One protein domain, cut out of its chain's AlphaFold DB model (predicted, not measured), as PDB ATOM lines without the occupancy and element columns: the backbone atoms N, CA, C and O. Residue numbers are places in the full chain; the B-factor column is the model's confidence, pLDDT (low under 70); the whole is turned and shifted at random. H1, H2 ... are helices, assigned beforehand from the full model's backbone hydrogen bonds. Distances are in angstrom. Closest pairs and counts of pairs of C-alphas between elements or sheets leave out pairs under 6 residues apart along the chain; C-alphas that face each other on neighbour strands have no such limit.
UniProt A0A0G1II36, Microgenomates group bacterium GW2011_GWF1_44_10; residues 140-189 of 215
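Overview. This is residues 140 to 189 of the 215 residues of a protein of Microgenomates group bacterium GW2011_GWF1_44_10 (UniProt A0A0G1II36). There is little regular structure here: a mostly coiled chain makes an elongated loop, with the short helix H1 towards one end, residues 177 to 183 sticking out at the other, and the two printed ends near each other. H2, four residues, comes after the long winding stretch of residues 153 to 172 and directly before the residues that stick out. The printed part has 50 residues, of which the named elements, H1 then H2, hold 12; the class is all helix, with no named strand. It is only just compact, close to loose, with a radius of gyration of the C-alphas of 11.6 A and spans of 35 by 21 by 13 A.

Arrangement. H1, residues 145 to 152, and H2, residues 173 to 176, are apart. In H1 each O i to N i+4 pair is within hydrogen-bond range; H2 is too short for such a pair, but its 1 O i to N i+3 pair is within range.

Along the chain. Find C-alpha 145 at (26.967, -31.159, -26.395); H1 runs 10.3 A to C-alpha 152. H2 ends at C-alpha 176 at (12.203, -23.671, -43.177).

Size, cuts and confidence. The farthest C-alphas, Phe 153 and Gly 181, are 34.8 A apart. The printed part has no cut, and the H1 to H2 link is long. Confidence is low at residues 156, 159 to 169, 173 to 174 and 177 to 182.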
ATOM      1  N   GLY A 140      18.642 -29.070 -39.923       84.12
ATOM      2  CA  GLY A 140      18.660 -28.549 -38.558       84.12
ATOM      3  C   GLY A 140      20.020 -28.003 -38.154       84.12
ATOM      4  O   GLY A 140      20.874 -27.733 -39.002       84.12
ATOM      5  N   SER A 141      20.217 -27.812 -36.852       82.12
ATOM      6  CA  SER A 141      21.470 -27.289 -36.298       82.12
ATOM      7  C   SER A 141      22.525 -28.387 -36.166       82.12
ATOM      8  O   SER A 141      22.193 -29.555 -35.966       82.12
ATOM      9  N   LEU A 142      23.809 -28.021 -36.252       82.94
ATOM     10  CA  LEU A 142      24.894 -28.963 -35.951       82.94
ATOM     11  C   LEU A 142      24.762 -29.486 -34.511       82.94
ATOM     12  O   LEU A 142      24.338 -28.734 -33.625       82.94
ATOM     13  N   PRO A 143      25.156 -30.746 -34.254       78.38
ATOM     14  CA  PRO A 143      25.162 -31.267 -32.901       78.38
ATOM     15  C   PRO A 143      26.187 -30.490 -32.066       78.38
ATOM     16  O   PRO A 143      27.358 -30.376 -32.425       78.38
ATOM     17  N   SER A 144      25.740 -29.967 -30.931       83.19
ATOM     18  CA  SER A 144      26.603 -29.513 -29.841       83.19
ATOM     19  C   SER A 144      26.288 -30.342 -28.603       83.19
ATOM     20  O   SER A 144      25.193 -30.896 -28.513       83.19
ATOM     21  N   LEU A 145      27.212 -30.420 -27.639       84.50
ATOM     22  CA  LEU A 145      26.967 -31.159 -26.395       84.50
ATOM     23  C   LEU A 145      25.653 -30.713 -25.741       84.50
ATOM     24  O   LEU A 145      24.843 -31.546 -25.361       84.50
ATOM     25  N   LEU A 146      25.414 -29.400 -25.700       82.25
ATOM     26  CA  LEU A 146      24.190 -28.833 -25.154       82.25
ATOM     27  C   LEU A 146      22.953 -29.280 -25.944       82.25
ATOM     28  O   LEU A 146      22.009 -29.777 -25.344       82.25
ATOM     29  N   VAL A 147      22.968 -29.146 -27.273       78.19
ATOM     30  CA  VAL A 147      21.840 -29.530 -28.143       78.19
ATOM     31  C   VAL A 147      21.531 -31.023 -28.029       78.19
ATOM     32  O   VAL A 147      20.369 -31.400 -27.920       78.19
ATOM     33  N   VAL A 148      22.562 -31.870 -27.997       81.69
ATOM     34  CA  VAL A 148      22.403 -33.319 -27.826       81.69
ATOM     35  C   VAL A 148      21.864 -33.644 -26.434       81.69
ATOM     36  O   VAL A 148      20.952 -34.453 -26.331       81.69
ATOM     37  N   CYS A 149      22.356 -32.999 -25.371       83.88
ATOM     38  CA  CYS A 149      21.800 -33.177 -24.030       83.88
ATOM     39  C   CYS A 149      20.326 -32.761 -23.974       83.88
ATOM     40  O   CYS A 149      19.515 -33.512 -23.444       83.88
ATOM     41  N   MET A 150      19.964 -31.607 -24.541       80.88
ATOM     42  CA  MET A 150      18.568 -31.165 -24.547       80.88
ATOM     43  C   MET A 150      17.665 -32.162 -25.277       80.88
ATOM     44  O   MET A 150      16.625 -32.513 -24.731       80.88
ATOM     45  N   TRP A 151      18.116 -32.686 -26.420       75.94
ATOM     46  CA  TRP A 151      17.411 -33.729 -27.166       75.94
ATOM     47  C   TRP A 151      17.296 -35.053 -26.392       75.94
ATOM     48  O   TRP A 151      16.216 -35.628 -26.286       75.94
ATOM     49  N   MET A 152      18.388 -35.534 -25.785       83.88
ATOM     50  CA  MET A 152      18.398 -36.792 -25.021       83.88
ATOM     51  C   MET A 152      17.509 -36.749 -23.774       83.88
ATOM     52  O   MET A 152      16.996 -37.786 -23.357       83.88
ATOM     53  N   PHE A 153      17.334 -35.569 -23.177       84.75
ATOM     54  CA  PHE A 153      16.468 -35.360 -22.016       84.75
ATOM     55  C   PHE A 153      15.071 -34.834 -22.385       84.75
ATOM     56  O   PHE A 153      14.320 -34.471 -21.480       84.75
ATOM     57  N   ALA A 154      14.718 -34.786 -23.679       78.38
ATOM     58  CA  ALA A 154      13.449 -34.250 -24.193       78.38
ATOM     59  C   ALA A 154      13.127 -32.821 -23.701       78.38
ATOM     60  O   ALA A 154      11.970 -32.418 -23.582       78.38
ATOM     61  N   ILE A 155      14.161 -32.036 -23.384       77.19
ATOM     62  CA  ILE A 155      14.032 -30.642 -22.933       77.19
ATOM     63  C   ILE A 155      13.591 -29.755 -24.104       77.19
ATOM     64  O   ILE A 155      12.887 -28.762 -23.917       77.19
ATOM     65  N   ASP A 156      13.985 -30.126 -25.318       65.81
ATOM     66  CA  ASP A 156      13.639 -29.455 -26.565       65.81
ATOM     67  C   ASP A 156      12.188 -29.694 -27.018       65.81
ATOM     68  O   ASP A 156      11.710 -28.933 -27.860       65.81
ATOM     69  N   ASP A 157      11.475 -30.656 -26.418       71.81
ATOM     70  CA  ASP A 157      10.036 -30.900 -26.610       71.81
ATOM     71  C   ASP A 157       9.149 -30.078 -25.644       71.81
ATOM     72  O   ASP A 157       7.921 -30.073 -25.764       71.81
ATOM     73  N   ILE A 158       9.739 -29.356 -24.676       78.00
ATOM     74  CA  ILE A 158       8.980 -28.561 -23.698       78.00
ATOM     75  C   ILE A 158       8.393 -27.305 -24.383       78.00
ATOM     76  O   ILE A 158       9.165 -26.466 -24.862       78.00
ATOM     77  N   PRO A 159       7.058 -27.084 -24.351       66.25
ATOM     78  CA  PRO A 159       6.358 -26.041 -25.118       66.25
ATOM     79  C   PRO A 159       6.833 -24.587 -24.937       66.25
ATOM     80  O   PRO A 159       6.520 -23.754 -25.777       66.25
ATOM     81  N   SER A 160       7.632 -24.266 -23.915       68.75
ATOM     82  CA  SER A 160       8.213 -22.923 -23.696       68.75
ATOM     83  C   SER A 160       9.724 -22.838 -23.945       68.75
ATOM     84  O   SER A 160      10.251 -21.756 -24.182       68.75
ATOM     85  N   ILE A 161      10.437 -23.966 -23.881       63.62
ATOM     86  CA  ILE A 161      11.897 -24.030 -24.071       63.62
ATOM     87  C   ILE A 161      12.225 -24.314 -25.540       63.62
ATOM     88  O   ILE A 161      13.224 -23.815 -26.059       63.62
ATOM     89  N   HIS A 162      11.326 -25.010 -26.245       64.06
ATOM     90  CA  HIS A 162      11.447 -25.302 -27.672       64.06
ATOM     91  C   HIS A 162      11.493 -24.042 -28.565       64.06
ATOM     92  O   HIS A 162      11.877 -24.112 -29.729       64.06
ATOM     93  N   GLU A 163      11.127 -22.864 -28.054       62.09
ATOM     94  CA  GLU A 163      11.252 -21.613 -28.811       62.09
ATOM     95  C   GLU A 163      12.617 -20.936 -28.645       62.09
ATOM     96  O   GLU A 163      13.047 -20.211 -29.541       62.09
ATOM     97  N   LEU A 164      13.314 -21.199 -27.535       62.53
ATOM     98  CA  LEU A 164      14.549 -20.508 -27.144       62.53
ATOM     99  C   LEU A 164      15.822 -21.282 -27.524       62.53
ATOM    100  O   LEU A 164      16.924 -20.734 -27.500       62.53
ATOM    101  N   VAL A 165      15.681 -22.562 -27.857       62.28
ATOM    102  CA  VAL A 165      16.797 -23.483 -28.076       62.28
ATOM    103  C   VAL A 165      16.886 -23.866 -29.551       62.28
ATOM    104  O   VAL A 165      15.879 -23.992 -30.238       62.28
ATOM    105  N   SER A 166      18.109 -24.046 -30.047       62.00
ATOM    106  CA  SER A 166      18.371 -24.613 -31.368       62.00
ATOM    107  C   SER A 166      18.113 -26.122 -31.387       62.00
ATOM    108  O   SER A 166      18.760 -26.862 -30.645       62.00
ATOM    109  N   HIS A 167      17.246 -26.588 -32.282       63.53
ATOM    110  CA  HIS A 167      16.921 -28.010 -32.409       63.53
ATOM    111  C   HIS A 167      17.925 -28.740 -33.291       63.53
ATOM    112  O   HIS A 167      18.342 -28.236 -34.344       63.53
ATOM    113  N   TYR A 168      18.277 -29.958 -32.871       61.62
ATOM    114  CA  TYR A 168      19.034 -30.872 -33.717       61.62
ATOM    115  C   TYR A 168      18.213 -31.233 -34.954       61.62
ATOM    116  O   TYR A 168      18.664 -30.995 -36.070       61.62
ATOM    117  N   GLN A 169      16.979 -31.709 -34.769       69.62
ATOM    118  CA  GLN A 169      16.015 -31.910 -35.848       69.62
ATOM    119  C   GLN A 169      14.860 -30.933 -35.695       69.62
ATOM    120  O   GLN A 169      13.995 -31.087 -34.836       69.62
ATOM    121  N   GLU A 170      14.852 -29.915 -36.541       75.50
ATOM    122  CA  GLU A 170      13.840 -28.879 -36.485       75.50
ATOM    123  C   GLU A 170      12.555 -29.347 -37.167       75.50
ATOM    124  O   GLU A 170      12.588 -29.895 -38.268       75.50
ATOM    125  N   ARG A 171      11.411 -29.134 -36.512       73.69
ATOM    126  CA  ARG A 171      10.095 -29.580 -37.000       73.69
ATOM    127  C   ARG A 171       9.186 -28.418 -37.384       73.69
ATOM    128  O   ARG A 171       8.193 -28.621 -38.080       73.69
ATOM    129  N   ARG A 172       9.516 -27.192 -36.965       71.50
ATOM    130  CA  ARG A 172       8.686 -26.011 -37.212       71.50
ATOM    131  C   ARG A 172       8.748 -25.601 -38.675       71.50
ATOM    132  O   ARG A 172       9.807 -25.260 -39.196       71.50
ATOM    133  N   SER A 173       7.592 -25.535 -39.327       66.81
ATOM    134  CA  SER A 173       7.488 -25.079 -40.718       66.81
ATOM    135  C   SER A 173       7.996 -23.646 -40.920       66.81
ATOM    136  O   SER A 173       8.586 -23.339 -41.959       66.81
ATOM    137  N   SER A 174       7.841 -22.785 -39.908       69.94
ATOM    138  CA  SER A 174       8.365 -21.415 -39.891       69.94
ATOM    139  C   SER A 174       9.889 -21.363 -39.977       69.94
ATOM    140  O   SER A 174      10.424 -20.449 -40.594       69.94
ATOM    141  N   TYR A 175      10.603 -22.364 -39.454       71.50
ATOM    142  CA  TYR A 175      12.058 -22.410 -39.550       71.50
ATOM    143  C   TYR A 175      12.532 -22.606 -40.991       71.50
ATOM    144  O   TYR A 175      13.519 -22.002 -41.403       71.50
ATOM    145  N   PHE A 176      11.840 -23.423 -41.778       73.44
ATOM    146  CA  PHE A 176      12.203 -23.671 -43.177       73.44
ATOM    147  C   PHE A 176      11.595 -22.646 -44.140       73.44
ATOM    148  O   PHE A 176      11.907 -22.649 -45.329       73.44
ATOM    149  N   SER A 177      10.721 -21.773 -43.640       64.50
ATOM    150  CA  SER A 177      10.114 -20.709 -44.425       64.50
ATOM    151  C   SER A 177      11.063 -19.513 -44.477       64.50
ATOM    152  O   SER A 177      11.291 -18.848 -43.471       64.50
ATOM    153  N   SER A 178      11.621 -19.225 -45.652       62.06
ATOM    154  CA  SER A 178      12.250 -17.931 -45.923       62.06
ATOM    155  C   SER A 178      11.173 -16.993 -46.465       62.06
ATOM    156  O   SER A 178      10.587 -17.245 -47.517       62.06
ATOM    157  N   SER A 179      10.876 -15.927 -45.720       53.12
ATOM    158  CA  SER A 179       9.918 -14.889 -46.121       53.12
ATOM    159  C   SER A 179      10.420 -14.026 -47.284       53.12
ATOM    160  O   SER A 179       9.633 -13.327 -47.910       53.12
ATOM    161  N   ASP A 180      11.716 -14.091 -47.589       59.06
ATOM    162  CA  ASP A 180      12.404 -13.284 -48.594       59.06
ATOM    163  C   ASP A 180      12.931 -14.095 -49.793       59.06
ATOM    164  O   ASP A 180      13.643 -13.551 -50.636       59.06
ATOM    165  N   GLY A 181      12.590 -15.387 -49.886       63.50
ATOM    166  CA  GLY A 181      13.038 -16.275 -50.966       63.50
ATOM    167  C   GLY A 181      14.543 -16.577 -50.954       63.50
ATOM    168  O   GLY A 181      15.072 -17.108 -51.930       63.50
ATOM    169  N   LYS A 182      15.252 -16.239 -49.872       68.62
ATOM    170  CA  LYS A 182      16.683 -16.505 -49.718       68.62
ATOM    171  C   LYS A 182      16.954 -17.950 -49.315       68.62
ATOM    172  O   LYS A 182      16.221 -18.576 -48.550       68.62
ATOM    173  N   VAL A 183      18.093 -18.453 -49.783       80.31
ATOM    174  CA  VAL A 183      18.642 -19.743 -49.361       80.31
ATOM    175  C   VAL A 183      18.979 -19.682 -47.876       80.31
ATOM    176  O   VAL A 183      19.778 -18.847 -47.445       80.31
ATOM    177  N   LYS A 184      18.389 -20.585 -47.093       83.62
ATOM    178  CA  LYS A 184      18.718 -20.740 -45.677       83.62
ATOM    179  C   LYS A 184      19.895 -21.700 -45.508       83.62
ATOM    180  O   LYS A 184      19.943 -22.749 -46.145       83.62
ATOM    181  N   GLN A 185      20.833 -21.343 -44.636       84.81
ATOM    182  CA  GLN A 185      21.922 -22.231 -44.234       84.81
ATOM    183  C   GLN A 185      21.469 -23.138 -43.087       84.81
ATOM    184  O   GLN A 185      20.842 -22.675 -42.133       84.81
ATOM    185  N   PHE A 186      21.821 -24.418 -43.180       82.88
ATOM    186  CA  PHE A 186      21.559 -25.429 -42.159       82.88
ATOM    187  C   PHE A 186      22.879 -26.048 -41.695       82.88
ATOM    188  O   PHE A 186      23.850 -26.091 -42.450       82.88
ATOM    189  N   GLY A 187      22.908 -26.540 -40.457       81.81
ATOM    190  CA  GLY A 187      24.038 -27.292 -39.918       81.81
ATOM    191  C   GLY A 187      24.161 -28.695 -40.513       81.81
ATOM    192  O   GLY A 187      25.267 -29.192 -40.697       81.81
ATOM    193  N   TRP A 188      23.037 -29.311 -40.875       83.50
ATOM    194  CA  TRP A 188      22.979 -30.539 -41.668       83.50
ATOM    195  C   TRP A 188      21.789 -30.498 -42.636       83.50
ATOM    196  O   TRP A 188      20.828 -29.759 -42.417       83.50
ATOM    197  N   LEU A 189      21.866 -31.287 -43.710       86.69
ATOM    198  CA  LEU A 189      20.832 -31.417 -44.742       86.69
ATOM    199  C   LEU A 189      20.372 -32.874 -44.843       86.69
ATOM    200  O   LEU A 189      21.180 -33.790 -44.684       86.69
TER     201      LEU A 189